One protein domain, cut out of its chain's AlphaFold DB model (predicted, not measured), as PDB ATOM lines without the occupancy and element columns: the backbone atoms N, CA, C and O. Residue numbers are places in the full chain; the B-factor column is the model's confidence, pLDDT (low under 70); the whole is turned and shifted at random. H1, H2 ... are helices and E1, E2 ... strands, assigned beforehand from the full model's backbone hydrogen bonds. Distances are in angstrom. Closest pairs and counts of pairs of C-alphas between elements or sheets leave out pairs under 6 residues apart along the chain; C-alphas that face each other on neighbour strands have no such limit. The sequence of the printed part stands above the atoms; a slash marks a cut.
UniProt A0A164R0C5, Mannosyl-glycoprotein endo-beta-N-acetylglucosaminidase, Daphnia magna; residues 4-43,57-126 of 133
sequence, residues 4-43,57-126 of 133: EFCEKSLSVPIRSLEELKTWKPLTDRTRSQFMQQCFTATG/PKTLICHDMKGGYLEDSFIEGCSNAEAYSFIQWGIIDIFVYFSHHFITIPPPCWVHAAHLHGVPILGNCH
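AT A GLANCE: This is residues 4 to 43 and 57 to 126 of the 133 residues of the protein "Mannosyl-glycoprotein endo-beta-N-acetylglucosaminidase" of Daphnia magna (UniProt A0A164R0C5). With little regular structure, the domain is a ribbon of two parallel strands, E1 and E2, with two helices beyond E2, H4 the nearer and H3 packed on H4, and one long stretch with no named element, residues 65 to 93, between E1 and E2 along the chain. Small H1 and H2 sit at one end of the longest axis. The 110 printed residues hold, in order, H1 H2 H3 E1 E2 H4, class mixed, 41 residues in named elements; compact, radius of gyration of the C-alphas 14.1 A, spans 40 by 29 by 28 A.

HOW THE PARTS SIT: H1, residues 4 to 8, and H2, residues 17 to 22, are apart. H3, residues 29 to 39, touches H4, residues 108 to 116, closest C-alphas Cys 38 and His 112, 4.5 A; they run the same way at a shallow tilt of 34.6 degrees, only just short of steep. E1, residues 60 to 64, and E2, residues 94 to 98, are parallel at 17 degrees; N 61 and O 94, 3.0 A, are within hydrogen-bond range. Every O i to N i+4 pair is within range in H2, H3 and H4; H1 has 0 of 1, and 0 of 2 for i+3.

IN THESE COORDINATES: H1 begins at C-alpha 4 (90.596, 122.357, 127.897); H4 ends at C-alpha 116 (93.433, 122.530, 158.238). H3 is 15.3 A long, E1 12.6 A, E2 12.4 A.

THE WHOLE: Residues 44 to 56 are not printed; C-alphas 43 and 57 are 25.9 A apart. E1 to E2 is a long link. Residues 4 to 9, 30 and 39 to 43 have pLDDT under 70.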
ATOM      1  N   GLU A   4      91.537 123.014 126.981       39.28
ATOM      2  CA  GLU A   4      90.596 122.357 127.897       39.28
ATOM      3  C   GLU A   4      91.184 122.052 129.296       39.28
ATOM      4  O   GLU A   4      90.463 122.042 130.294       39.28
ATOM      5  N   PHE A   5      92.505 121.854 129.411       45.34
ATOM      6  CA  PHE A   5      93.187 121.625 130.698       45.34
ATOM      7  C   PHE A   5      93.270 122.914 131.540       45.34
ATOM      8  O   PHE A   5      93.273 122.867 132.769       45.34
ATOM      9  N   CYS A   6      93.305 124.077 130.879       49.66
ATOM     10  CA  CYS A   6      93.410 125.388 131.520       49.66
ATOM     11  C   CYS A   6      92.079 125.821 132.159       49.66
ATOM     12  O   CYS A   6      92.071 126.420 133.231       49.66
ATOM     13  N   GLU A   7      90.948 125.466 131.542       53.91
ATOM     14  CA  GLU A   7      89.619 125.913 131.981       53.91
ATOM     15  C   GLU A   7      89.202 125.302 133.335       53.91
ATOM     16  O   GLU A   7      88.543 125.948 134.154       53.91
ATOM     17  N   LYS A   8      89.670 124.082 133.629       60.75
ATOM     18  CA  LYS A   8      89.377 123.364 134.884       60.75
ATOM     19  C   LYS A   8      90.360 123.658 136.019       60.75
ATOM     20  O   LYS A   8      90.037 123.418 137.184       60.75
ATOM     21  N   SER A   9      91.545 124.180 135.710       68.44
ATOM     22  CA  SER A   9      92.577 124.464 136.709       68.44
ATOM     23  C   SER A   9      92.242 125.739 137.488       68.44
ATOM     24  O   SER A   9      91.880 126.756 136.893       68.44
ATOM     25  N   LEU A  10      92.313 125.707 138.821       73.31
ATOM     26  CA  LEU A  10      92.112 126.892 139.671       73.31
ATOM     27  C   LEU A  10      93.373 127.710 139.860       73.31
ATOM     28  O   LEU A  10      93.290 128.927 140.025       73.31
ATOM     29  N   SER A  11      94.513 127.032 139.890       76.94
ATOM     30  CA  SER A  11      95.789 127.655 140.185       76.94
ATOM     31  C   SER A  11      96.665 127.583 138.960       76.94
ATOM     32  O   SER A  11      96.993 126.501 138.482       76.94
ATOM     33  N   VAL A  12      97.046 128.752 138.464       83.62
ATOM     34  CA  VAL A  12      98.005 128.881 137.378       83.62
ATOM     35  C   VAL A  12      99.165 129.749 137.850       83.62
ATOM     36  O   VAL A  12      98.950 130.732 138.567       83.62
ATOM     37  N   PRO A  13     100.401 129.397 137.472       88.81
ATOM     38  CA  PRO A  13     101.548 130.234 137.759       88.81
ATOM     39  C   PRO A  13     101.498 131.503 136.913       88.81
ATOM     40  O   PRO A  13     101.050 131.470 135.765       88.81
ATOM     41  N   ILE A  14     102.069 132.583 137.439       90.56
ATOM     42  CA  ILE A  14     102.363 133.780 136.651       90.56
ATOM     43  C   ILE A  14     103.778 133.606 136.097       90.56
ATOM     44  O   ILE A  14     104.739 133.425 136.846       90.56
ATOM     45  N   ARG A  15     103.918 133.616 134.774       89.69
ATOM     46  CA  ARG A  15     105.142 133.219 134.059       89.69
ATOM     47  C   ARG A  15     106.065 134.385 133.742       89.69
ATOM     48  O   ARG A  15     107.227 134.160 133.419       89.69
ATOM     49  N   SER A  16     105.571 135.618 133.813       90.62
ATOM     50  CA  SER A  16     106.346 136.814 133.481       90.62
ATOM     51  C   SER A  16     105.868 138.050 134.236       90.62
ATOM     52  O   SER A  16     104.765 138.084 134.783       90.62
ATOM     53  N   LEU A  17     106.689 139.101 134.214       90.88
ATOM     54  CA  LEU A  17     106.317 140.406 134.756       90.88
ATOM     55  C   LEU A  17     105.127 141.033 134.010       90.88
ATOM     56  O   LEU A  17     104.297 141.689 134.633       90.88
ATOM     57  N   GLU A  18     105.014 140.827 132.698       92.75
ATOM     58  CA  GLU A  18     103.903 141.371 131.904       92.75
ATOM     59  C   GLU A  18     102.573 140.680 132.234       92.75
ATOM     60  O   GLU A  18     101.531 141.331 132.345       92.75
ATOM     61  N   GLU A  19     102.616 139.372 132.493       91.00
ATOM     62  CA  GLU A  19     101.462 138.631 133.008       91.00
ATOM     63  C   GLU A  19     101.082 139.113 134.413       91.00
ATOM     64  O   GLU A  19      99.906 139.334 134.683       91.00
ATOM     65  N   LEU A  20     102.061 139.382 135.288       90.88
ATOM     66  CA  LEU A  20     101.796 139.941 136.618       90.88
ATOM     67  C   LEU A  20     101.110 141.311 136.542       90.88
ATOM     68  O   LEU A  20     100.145 141.558 137.260       90.88
ATOM     69  N   LYS A  21     101.587 142.202 135.664       92.50
ATOM     70  CA  LYS A  21     101.022 143.551 135.479       92.50
ATOM     71  C   LYS A  21      99.574 143.529 134.991       92.50
ATOM     72  O   LYS A  21      98.830 144.470 135.249       92.50
ATOM     73  N   THR A  22      99.191 142.486 134.261       92.81
ATOM     74  CA  THR A  22      97.847 142.331 133.688       92.81
ATOM     75  C   THR A  22      96.965 141.368 134.483       92.81
ATOM     76  O   THR A  22      95.795 141.192 134.133       92.81
ATOM     77  N   TRP A  23      97.493 140.781 135.564       88.31
ATOM     78  CA  TRP A  23      96.790 139.810 136.391       88.31
ATOM     79  C   TRP A  23      95.536 140.416 137.021       88.31
ATOM     80  O   TRP A  23      95.531 141.547 137.515       88.31
ATOM     81  N   LYS A  24      94.456 139.635 137.018       84.81
ATOM     82  CA  LYS A  24      93.180 139.992 137.635       84.81
ATOM     83  C   LYS A  24      92.673 138.822 138.472       84.81
ATOM     84  O   LYS A  24      92.898 137.671 138.093       84.81
ATOM     85  N   PRO A  25      91.960 139.097 139.576       77.81
ATOM     86  CA  PRO A  25      91.304 138.043 140.334       77.81
ATOM     87  C   PRO A  25      90.270 137.317 139.464       77.81
ATOM     88  O   PRO A  25      89.668 137.909 138.564       77.81
ATOM     89  N   LEU A  26      90.049 136.035 139.761       73.25
ATOM     90  CA  LEU A  26      89.010 135.243 139.108       73.25
ATOM     91  C   LEU A  26      87.635 135.882 139.351       73.25
ATOM     92  O   LEU A  26      87.274 136.218 140.479       73.25
ATOM     93  N   THR A  27      86.864 136.052 138.281       72.06
ATOM     94  CA  THR A  27      85.511 136.627 138.332       72.06
ATOM     95  C   THR A  27      84.420 135.565 138.443       72.06
ATOM     96  O   THR A  27      83.288 135.881 138.805       72.06
ATOM     97  N   ASP A  28      84.753 134.304 138.164       79.56
ATOM     98  CA  ASP A  28      83.845 133.174 138.313       79.56
ATOM     99  C   ASP A  28      83.483 132.973 139.791       79.56
ATOM    100  O   ASP A  28      84.338 132.726 140.645       79.56
ATOM    101  N   ARG A  29      82.187 133.084 140.090       73.75
ATOM    102  CA  ARG A  29      81.659 133.038 141.456       73.75
ATOM    103  C   ARG A  29      81.934 131.702 142.146       73.75
ATOM    104  O   ARG A  29      82.259 131.706 143.331       73.75
ATOM    105  N   THR A  30      81.802 130.589 141.433       68.25
ATOM    106  CA  THR A  30      81.997 129.239 141.978       68.25
ATOM    107  C   THR A  30      83.456 129.043 142.367       68.25
ATOM    108  O   THR A  30      83.768 128.630 143.485       68.25
ATOM    109  N   ARG A  31      84.364 129.432 141.469       71.94
ATOM    110  CA  ARG A  31      85.816 129.355 141.676       71.94
ATOM    111  C   ARG A  31      86.267 130.249 142.832       71.94
ATOM    112  O   ARG A  31      87.030 129.812 143.691       71.94
ATOM    113  N   SER A  32      85.726 131.462 142.910       73.12
ATOM    114  CA  SER A  32      86.023 132.412 143.989       73.12
ATOM    115  C   SER A  32      85.506 131.953 145.354       73.12
ATOM    116  O   SER A  32      86.201 132.120 146.356       73.12
ATOM    117  N   GLN A  33      84.329 131.322 145.418       75.56
ATOM    118  CA  GLN A  33      83.799 130.752 146.664       75.56
ATOM    119  C   GLN A  33      84.645 129.586 147.174       75.56
ATOM    120  O   GLN A  33      84.948 129.533 148.365       75.56
ATOM    121  N   PHE A  34      85.060 128.681 146.285       73.19
ATOM    122  CA  PHE A  34      85.926 127.564 146.659       73.19
ATOM    123  C   PHE A  34      87.271 128.055 147.203       73.19
ATOM    124  O   PHE A  34      87.694 127.641 148.280       73.19
ATOM    125  N   MET A  35      87.906 129.015 146.521       74.00
ATOM    126  CA  MET A  35      89.132 129.645 147.018       74.00
ATOM    127  C   MET A  35      88.928 130.237 148.413       74.00
ATOM    128  O   MET A  35      89.720 129.967 149.314       74.00
ATOM    129  N   GLN A  36      87.845 130.990 148.621       74.81
ATOM    130  CA  GLN A  36      87.534 131.577 149.922       74.81
ATOM    131  C   GLN A  36      87.422 130.511 151.022       74.81
ATOM    132  O   GLN A  36      87.993 130.700 152.091       74.81
ATOM    133  N   GLN A  37      86.778 129.374 150.747       73.56
ATOM    134  CA  GLN A  37      86.682 128.255 151.693       73.56
ATOM    135  C   GLN A  37      88.051 127.650 152.032       73.56
ATOM    136  O   GLN A  37      88.331 127.394 153.205       73.56
ATOM    137  N   CYS A  38      88.925 127.460 151.038       72.88
ATOM    138  CA  CYS A  38      90.293 126.983 151.261       72.88
ATOM    139  C   CYS A  38      91.091 127.945 152.157       72.88
ATOM    140  O   CYS A  38      91.847 127.504 153.024       72.88
ATOM    141  N   PHE A  39      90.894 129.256 151.996       67.81
ATOM    142  CA  PHE A  39      91.565 130.273 152.808       67.81
ATOM    143  C   PHE A  39      91.000 130.392 154.229       67.81
ATOM    144  O   PHE A  39      91.754 130.713 155.142       67.81
ATOM    145  N   THR A  40      89.716 130.092 154.443       67.50
ATOM    146  CA  THR A  40      89.064 130.134 155.766       67.50
ATOM    147  C   THR A  40      89.118 128.810 156.529       67.50
ATOM    148  O   THR A  40      88.470 128.685 157.561       67.50
ATOM    149  N   ALA A  41      89.850 127.805 156.039       62.66
ATOM    150  CA  ALA A  41      89.902 126.468 156.639       62.66
ATOM    151  C   ALA A  41      90.624 126.399 158.000       62.66
ATOM    152  O   ALA A  41      90.760 125.318 158.572       62.66
ATOM    153  N   THR A  42      91.064 127.532 158.547       60.22
ATOM    154  CA  THR A  42      91.430 127.611 159.957       60.22
ATOM    155  C   THR A  42      90.147 127.451 160.782       60.22
ATOM    156  O   THR A  42      89.199 128.220 160.640       60.22
ATOM    157  N   GLY A  43      90.061 126.396 161.598       53.25
ATOM    158  CA  GLY A  43      88.863 126.105 162.398       53.25
ATOM    159  C   GLY A  43      88.425 127.273 163.305       53.25
ATOM    160  O   GLY A  43      89.148 128.262 163.446       53.25
ATOM    161  N   PRO A  57     114.450 124.944 167.134       88.56
ATOM    162  CA  PRO A  57     114.520 125.089 165.687       88.56
ATOM    163  C   PRO A  57     113.155 124.839 165.041       88.56
ATOM    164  O   PRO A  57     112.437 123.925 165.444       88.56
ATOM    165  N   LYS A  58     112.829 125.638 164.023       89.06
ATOM    166  CA  LYS A  58     111.623 125.463 163.209       89.06
ATOM    167  C   LYS A  58     111.939 124.674 161.946       89.06
ATOM    168  O   LYS A  58     113.011 124.847 161.364       89.06
ATOM    169  N   THR A  59     110.991 123.863 161.501       92.94
ATOM    170  CA  THR A  59     111.129 123.028 160.305       92.94
ATOM    171  C   THR A  59     110.329 123.611 159.149       92.94
ATOM    172  O   THR A  59     109.108 123.730 159.214       92.94
ATOM    173  N   LEU A  60     111.020 123.940 158.059       94.69
ATOM    174  CA  LEU A  60     110.405 124.338 156.796       94.69
ATOM    175  C   LEU A  60     110.517 123.189 155.796       94.69
ATOM    176  O   LEU A  60     111.600 122.630 155.621       94.69
ATOM    177  N   ILE A  61     109.420 122.878 155.107       95.00
ATOM    178  CA  ILE A  61     109.435 121.989 153.944       95.00
ATOM    179  C   ILE A  61     109.247 122.805 152.676       95.00
ATOM    180  O   ILE A  61     108.311 123.591 152.566       95.00
ATOM    181  N   CYS A  62     110.136 122.573 151.716       94.12
ATOM    182  CA  CYS A  62     110.022 123.074 150.357       94.12
ATOM    183  C   CYS A  62     109.623 121.910 149.451       94.12
ATOM    184  O   CYS A  62     110.429 121.018 149.184       94.12
ATOM    185  N   HIS A  63     108.360 121.887 149.040       90.81
ATOM    186  CA  HIS A  63     107.831 120.888 148.129       90.81
ATOM    187  C   HIS A  63     108.110 121.322 146.688       90.81
ATOM    188  O   HIS A  63     107.392 122.156 146.145       90.81
ATOM    189  N   ASP A  64     109.171 120.771 146.095       88.75
ATOM    190  CA  ASP A  64     109.494 120.942 144.675       88.75
ATOM    191  C   ASP A  64     108.659 119.973 143.831       88.75
ATOM    192  O   ASP A  64     108.994 118.794 143.670       88.75
ATOM    193  N   MET A  65     107.519 120.460 143.342       76.88
ATOM    194  CA  MET A  65     106.641 119.669 142.491       76.88
ATOM    195  C   MET A  65     107.173 119.721 141.059       76.88
ATOM    196  O   MET A  65     107.023 120.729 140.367       76.88
ATOM    197  N   LYS A  66     107.797 118.631 140.589       74.88
ATOM    198  CA  LYS A  66     108.349 118.538 139.227       74.88
ATOM    199  C   LYS A  66     107.285 118.907 138.189       74.88
ATOM    200  O   LYS A  66     106.317 118.180 137.997       74.88
ATOM    201  N   GLY A  67     107.509 120.008 137.479       70.06
ATOM    202  CA  GLY A  67     106.576 120.548 136.486       70.06
ATOM    203  C   GLY A  67     105.537 121.511 137.062       70.06
ATOM    204  O   GLY A  67     105.138 122.409 136.330       70.06
ATOM    205  N   GLY A  68     105.199 121.389 138.354       77.00
ATOM    206  CA  GLY A  68     104.220 122.204 139.078       77.00
ATOM    207  C   GLY A  68     102.814 122.134 138.483       77.00
ATOM    208  O   GLY A  68     102.647 121.867 137.297       77.00
ATOM    209  N   TYR A  69     101.786 122.417 139.284       78.31
ATOM    210  CA  TYR A  69     100.422 122.607 138.767       78.31
ATOM    211  C   TYR A  69      99.944 121.459 137.866       78.31
ATOM    212  O   TYR A  69      99.422 121.679 136.770       78.31
ATOM    213  N   LEU A  70     100.173 120.227 138.314       83.62
ATOM    214  CA  LEU A  70      99.749 119.028 137.613       83.62
ATOM    215  C   LEU A  70      98.287 118.754 138.001       83.62
ATOM    216  O   LEU A  70      97.405 119.609 137.916       83.62
ATOM    217  N   GLU A  71      98.042 117.546 138.476       83.31
ATOM    218  CA  GLU A  71      96.780 117.077 139.024       83.31
ATOM    219  C   GLU A  71      96.330 117.830 140.287       83.31
ATOM    220  O   GLU A  71      95.145 117.871 140.604       83.31
ATOM    221  N   ASP A  72      97.264 118.472 140.985       83.56
ATOM    222  CA  ASP A  72      97.015 119.289 142.171       83.56
ATOM    223  C   ASP A  72      96.476 120.691 141.844       83.56
ATOM    224  O   ASP A  72      96.093 121.443 142.738       83.56
ATOM    225  N   SER A  73      96.415 121.061 140.563       83.12
ATOM    226  CA  SER A  73      95.882 122.355 140.131       83.12
ATOM    227  C   SER A  73      94.348 122.387 140.009       83.12
ATOM    228  O   SER A  73      93.758 123.467 139.893       83.12
ATOM    229  N   PHE A  74      93.691 121.222 140.061       81.69
ATOM    230  CA  PHE A  74      92.251 121.057 139.844       81.69
ATOM    231  C   PHE A  74      91.417 121.156 141.126       81.69
ATOM    232  O   PHE A  74      91.831 120.716 142.194       81.69
ATOM    233  N   ILE A  75      90.189 121.680 141.000       72.81
ATOM    234  CA  ILE A  75      89.211 121.792 142.109       72.81
ATOM    235  C   ILE A  75      88.841 120.425 142.662       72.81
ATOM    236  O   ILE A  75      88.798 120.215 143.870       72.81
ATOM    237  N   GLU A  76      88.559 119.505 141.745       73.69
ATOM    238  CA  GLU A  76      88.080 118.156 142.037       73.69
ATOM    239  C   GLU A  76      89.234 117.210 142.409       73.69
ATOM    240  O   GLU A  76      89.010 116.036 142.696       73.69
ATOM    241  N   GLY A  77      90.472 117.720 142.420       76.62
ATOM    242  CA  GLY A  77      91.682 116.926 142.573       76.62
ATOM    243  C   GLY A  77      91.907 115.997 141.383       76.62
ATOM    244  O   GLY A  77      91.615 116.336 140.234       76.62
ATOM    245  N   CYS A  78      92.438 114.809 141.665       78.25
ATOM    246  CA  CYS A  78      92.650 113.766 140.672       78.25
ATOM    247  C   CYS A  78      92.298 112.387 141.231       78.25
ATOM    248  O   CYS A  78      92.300 112.164 142.440       78.25
ATOM    249  N   SER A  79      92.021 111.446 140.330       83.06
ATOM    250  CA  SER A  79      91.820 110.031 140.657       83.06
ATOM    251  C   SER A  79      93.128 109.235 140.721       83.06
ATOM    252  O   SER A  79      93.099 108.019 140.920       83.06
ATOM    253  N   ASN A  80      94.275 109.893 140.534       84.69
ATOM    254  CA  ASN A  80      95.575 109.250 140.557       84.69
ATOM    255  C   ASN A  80      95.997 108.950 142.000       84.69
ATOM    256  O   ASN A  80      96.389 109.840 142.751       84.69
ATOM    257  N   ALA A  81      95.941 107.676 142.383       83.50
ATOM    258  CA  ALA A  81      96.352 107.226 143.711       83.50
ATOM    259  C   ALA A  81      97.858 107.420 143.982       83.50
ATOM    260  O   ALA A  81      98.260 107.499 145.139       83.50
ATOM    261  N   GLU A  82      98.671 107.536 142.928       84.19
ATOM    262  CA  GLU A  82     100.116 107.777 143.011       84.19
ATOM    263  C   GLU A  82     100.457 109.276 143.054       84.19
ATOM    264  O   GLU A  82     101.632 109.655 143.042       84.19
ATOM    265  N   ALA A  83      99.447 110.154 143.081       84.44
ATOM    266  CA  ALA A  83      99.668 111.579 143.257       84.44
ATOM    267  C   ALA A  83     100.354 111.848 144.602       84.44
ATOM    268  O   ALA A  83     100.044 111.246 145.636       84.44
ATOM    269  N   TYR A  84     101.305 112.780 144.591       85.88
ATOM    270  CA  TYR A  84     102.057 113.112 145.791       85.88
ATOM    271  C   TYR A  84     101.128 113.643 146.888       85.88
ATOM    272  O   TYR A  84     100.361 114.583 146.678       85.88
ATOM    273  N   SER A  85     101.251 113.074 148.086       87.12
ATOM    274  CA  SER A  85     100.555 113.532 149.282       87.12
ATOM    275  C   SER A  85     101.548 113.766 150.415       87.12
ATOM    276  O   SER A  85     102.518 113.029 150.597       87.12
ATOM    277  N   PHE A  86     101.302 114.818 151.193       90.94
ATOM    278  CA  PHE A  86     102.069 115.112 152.394       90.94
ATOM    279  C   PHE A  86     101.182 114.924 153.624       90.94
ATOM    280  O   PHE A  86     100.105 115.511 153.717       90.94
ATOM    281  N   ILE A  87     101.638 114.094 154.564       91.50
ATOM    282  CA  ILE A  87     100.863 113.698 155.754       91.50
ATOM    283  C   ILE A  87     101.495 114.165 157.072       91.50
ATOM    284  O   ILE A  87     100.833 114.187 158.105       91.50
ATOM    285  N   GLN A  88     102.768 114.567 157.058       93.12
ATOM    286  CA  GLN A  88     103.540 114.893 158.263       93.12
ATOM    287  C   GLN A  88     103.404 116.375 158.658       93.12
ATOM    288  O   GLN A  88     104.373 117.027 159.043       93.12
ATOM    289  N   TRP A  89     102.192 116.934 158.583       92.00
ATOM    290  CA  TRP A  89     101.925 118.336 158.936       92.00
ATOM    291  C   TRP A  89     102.258 118.659 160.400       92.00
ATOM    292  O   TRP A  89     102.612 119.785 160.730       92.00
ATOM    293  N   GLY A  90     102.193 117.660 161.286       90.00
ATOM    294  CA  GLY A  90     102.424 117.824 162.721       90.00
ATOM    295  C   GLY A  90     103.863 118.181 163.121       90.00
ATOM    296  O   GLY A  90     104.057 118.667 164.240       90.00
ATOM    297  N   ILE A  91     104.843 117.959 162.240       90.12
ATOM    298  CA  ILE A  91     106.279 118.150 162.516       90.12
ATOM    299  C   ILE A  91     106.895 119.334 161.759       90.12
ATOM    300  O   ILE A  91     108.104 119.542 161.845       90.12
ATOM    301  N   ILE A  92     106.087 120.092 161.011       92.75
ATOM    302  CA  ILE A  92     106.549 121.258 160.257       92.75
ATOM    303  C   ILE A  92     105.917 122.542 160.766       92.75
ATOM    304  O   ILE A  92     104.817 122.555 161.314       92.75
ATOM    305  N   ASP A  93     106.631 123.630 160.530       90.75
ATOM    306  CA  ASP A  93     106.246 124.981 160.906       90.75
ATOM    307  C   ASP A  93     105.814 125.813 159.703       90.75
ATOM    308  O   ASP A  93     105.001 126.719 159.850       90.75
ATOM    309  N   ILE A  94     106.387 125.545 158.527       92.94
ATOM    310  CA  ILE A  94     106.119 126.275 157.286       92.94
ATOM    311  C   ILE A  94     106.156 125.287 156.122       92.94
ATOM    312  O   ILE A  94     107.078 124.473 156.018       92.94
ATOM    313  N   PHE A  95     105.184 125.398 155.222       95.19
ATOM    314  CA  PHE A  95     105.170 124.675 153.955       95.19
ATOM    315  C   PHE A  95     105.378 125.654 152.796       95.19
ATOM    316  O   PHE A  95     104.718 126.687 152.717       95.19
ATOM    317  N   VAL A  96     106.285 125.350 151.879       95.25
ATOM    318  CA  VAL A  96     106.494 126.120 150.649       95.25
ATOM    319  C   VAL A  96     106.111 125.231 149.480       95.25
ATOM    320  O   VAL A  96     106.713 124.175 149.290       95.25
ATOM    321  N   TYR A  97     105.126 125.658 148.694       94.06
ATOM    322  CA  TYR A  97     104.851 125.053 147.396       94.06
ATOM    323  C   TYR A  97     105.787 125.697 146.378       94.06
ATOM    324  O   TYR A  97     105.614 126.866 146.018       94.06
ATOM    325  N   PHE A  98     106.808 124.955 145.961       91.62
ATOM    326  CA  PHE A  98     107.825 125.435 145.043       91.62
ATOM    327  C   PHE A  98     107.553 124.945 143.625       91.62
ATOM    328  O   PHE A  98     107.246 123.777 143.385       91.62
ATOM    329  N   SER A  99     107.713 125.861 142.675       88.62
ATOM    330  CA  SER A  99     107.772 125.543 141.255       88.62
ATOM    331  C   SER A  99     108.807 126.421 140.553       88.62
ATOM    332  O   SER A  99     109.257 127.441 141.083       88.62
ATOM    333  N   HIS A 100     109.143 126.051 139.320       87.62
ATOM    334  CA  HIS A 100     110.118 126.760 138.490       87.62
ATOM    335  C   HIS A 100     109.536 127.962 137.720       87.62
ATOM    336  O   HIS A 100     110.166 128.458 136.784       87.62
ATOM    337  N   HIS A 101     108.336 128.424 138.069       88.50
ATOM    338  CA  HIS A 101     107.722 129.590 137.437       88.50
ATOM    339  C   HIS A 101     108.181 130.914 138.064       88.50
ATOM    340  O   HIS A 101     108.745 130.940 139.157       88.50
ATOM    341  N   PHE A 102     107.943 132.026 137.355       90.25
ATOM    342  CA  PHE A 102     108.323 133.362 137.824       90.25
ATOM    343  C   PHE A 102     107.655 133.694 139.163       90.25
ATOM    344  O   PHE A 102     108.348 134.029 140.119       90.25
ATOM    345  N   ILE A 103     106.336 133.528 139.259       91.44
ATOM    346  CA  ILE A 103     105.604 133.548 140.527       91.44
ATOM    347  C   ILE A 103     104.734 132.298 140.609       91.44
ATOM    348  O   ILE A 103     103.877 132.041 139.760       91.44
ATOM    349  N   THR A 104     104.945 131.557 141.686       91.50
ATOM    350  CA  THR A 104     104.187 130.375 142.068       91.50
ATOM    351  C   THR A 104     103.177 130.758 143.141       91.50
ATOM    352  O   THR A 104     103.545 131.196 144.231       91.50
ATOM    353  N   ILE A 105     101.902 130.558 142.844       90.38
ATOM    354  CA  ILE A 105     100.780 130.622 143.781       90.38
ATOM    355  C   ILE A 105     100.417 129.185 144.201       90.38
ATOM    356  O   ILE A 105     100.082 128.388 143.321       90.38
ATOM    357  N   PRO A 106     100.466 128.812 145.493       91.38
ATOM    358  CA  PRO A 106     100.143 127.453 145.926       91.38
ATOM    359  C   PRO A 106      98.741 127.024 145.465       91.38
ATOM    360  O   PRO A 106      97.799 127.814 145.586       91.38
ATOM    361  N   PRO A 107      98.560 125.799 144.942       89.56
ATOM    362  CA  PRO A 107      97.237 125.317 144.576       89.56
ATOM    363  C   PRO A 107      96.277 125.247 145.779       89.56
ATOM    364  O   PRO A 107      96.705 124.907 146.886       89.56
ATOM    365  N   PRO A 108      94.971 125.528 145.592       86.25
ATOM    366  CA  PRO A 108      93.990 125.553 146.678       86.25
ATOM    367  C   PRO A 108      93.919 124.287 147.535       86.25
ATOM    368  O   PRO A 108      93.692 124.397 148.737       86.25
ATOM    369  N   CYS A 109      94.146 123.098 146.965       86.06
ATOM    370  CA  CYS A 109      94.159 121.850 147.731       86.06
ATOM    371  C   CYS A 109      95.279 121.842 148.786       86.06
ATOM    372  O   CYS A 109      95.045 121.459 149.931       86.06
ATOM    373  N   TRP A 110      96.464 122.344 148.431       90.06
ATOM    374  CA  TRP A 110      97.595 122.493 149.345       90.06
ATOM    375  C   TRP A 110      97.343 123.587 150.377       90.06
ATOM    376  O   TRP A 110      97.681 123.406 151.545       90.06
ATOM    377  N   VAL A 111      96.699 124.687 149.969       89.75
ATOM    378  CA  VAL A 111      96.280 125.750 150.895       89.75
ATOM    379  C   VAL A 111      95.325 125.211 151.947       89.75
ATOM    380  O   VAL A 111      95.553 125.383 153.144       89.75
ATOM    381  N   HIS A 112      94.288 124.508 151.503       87.25
ATOM    382  CA  HIS A 112      93.305 123.899 152.379       87.25
ATOM    383  C   HIS A 112      93.954 122.892 153.336       87.25
ATOM    384  O   HIS A 112      93.749 122.986 154.544       87.25
ATOM    385  N   ALA A 113      94.790 121.983 152.822       89.38
ATOM    386  CA  ALA A 113      95.480 120.986 153.637       89.38
ATOM    387  C   ALA A 113      96.390 121.624 154.699       89.38
ATOM    388  O   ALA A 113      96.334 121.226 155.862       89.38
ATOM    389  N   ALA A 114      97.184 122.634 154.338       90.75
ATOM    390  CA  ALA A 114      98.069 123.319 155.278       90.75
ATOM    391  C   ALA A 114      97.277 124.061 156.367       90.75
ATOM    392  O   ALA A 114      97.550 123.901 157.559       90.75
ATOM    393  N   HIS A 115      96.240 124.807 155.975       89.19
ATOM    394  CA  HIS A 115      95.402 125.568 156.901       89.19
ATOM    395  C   HIS A 115      94.587 124.680 157.846       89.19
ATOM    396  O   HIS A 115      94.492 125.011 159.029       89.19
ATOM    397  N   LEU A 116      94.081 123.532 157.377       87.50
ATOM    398  CA  LEU A 116      93.433 122.530 158.238       87.50
ATOM    399  C   LEU A 116      94.356 122.049 159.365       87.50
ATOM    400  O   LEU A 116      93.892 121.766 160.467       87.50
ATOM    401  N   HIS A 117      95.663 121.978 159.106       88.38
ATOM    402  CA  HIS A 117      96.664 121.573 160.093       88.38
ATOM    403  C   HIS A 117      97.300 122.756 160.840       88.38
ATOM    404  O   HIS A 117      98.226 122.561 161.631       88.38
ATOM    405  N   GLY A 118      96.819 123.982 160.612       88.62
ATOM    406  CA  GLY A 118      97.346 125.191 161.243       88.62
ATOM    407  C   GLY A 118      98.773 125.541 160.814       88.62
ATOM    408  O   GLY A 118      99.473 126.213 161.572       88.62
ATOM    409  N   VAL A 119      99.204 125.095 159.629       90.44
ATOM    410  CA  VAL A 119     100.523 125.373 159.049       90.44
ATOM    411  C   VAL A 119     100.396 126.485 157.998       90.44
ATOM    412  O   VAL A 119      99.588 126.357 157.075       90.44
ATOM    413  N   PRO A 120     101.173 127.579 158.092       91.56
ATOM    414  CA  PRO A 120     101.240 128.571 157.028       91.56
ATOM    415  C   PRO A 120     101.892 127.984 155.771       91.56
ATOM    416  O   PRO A 120     102.909 127.286 155.837       91.56
ATOM    417  N   ILE A 121     101.318 128.324 154.619       92.81
ATOM    418  CA  ILE A 121     101.799 127.917 153.300       92.81
ATOM    419  C   ILE A 121     102.198 129.124 152.457       92.81
ATOM    420  O   ILE A 121     101.492 130.131 152.415       92.81
ATOM    421  N   LEU A 122     103.331 129.010 151.771       94.12
ATOM    422  CA  LEU A 122     103.900 130.062 150.939       94.12
ATOM    423  C   LEU A 122     104.083 129.579 149.501       94.12
ATOM    424  O   LEU A 122     104.411 128.419 149.252       94.12
ATOM    425  N   GLY A 123     103.895 130.500 148.559       92.88
ATOM    426  CA  GLY A 123     104.407 130.361 147.199       92.88
ATOM    427  C   GLY A 123     105.865 130.808 147.097       92.88
ATOM    428  O   GLY A 123     106.490 131.171 148.096       92.88
ATOM    429  N   ASN A 124     106.398 130.852 145.877       91.75
ATOM    430  CA  ASN A 124     107.735 131.377 145.604       91.75
ATOM    431  C   ASN A 124     107.725 132.394 144.458       91.75
ATOM    432  O   ASN A 124     106.917 132.305 143.540       91.75
ATOM    433  N   CYS A 125     108.653 133.349 144.506       91.12
ATOM    434  CA  CYS A 125     108.975 134.239 143.395       91.12
ATOM    435  C   CYS A 125     110.421 133.961 142.983       91.12
ATOM    436  O   CYS A 125     111.334 134.091 143.803       91.12
ATOM    437  N   HIS A 126     110.627 133.528 141.744       85.38
ATOM    438  CA  HIS A 126     111.949 133.225 141.210       85.38
ATOM    439  C   HIS A 126     112.477 134.422 140.423       85.38
ATOM    440  O   HIS A 126     112.024 134.717 139.317       85.38
TER     441      HIS A 126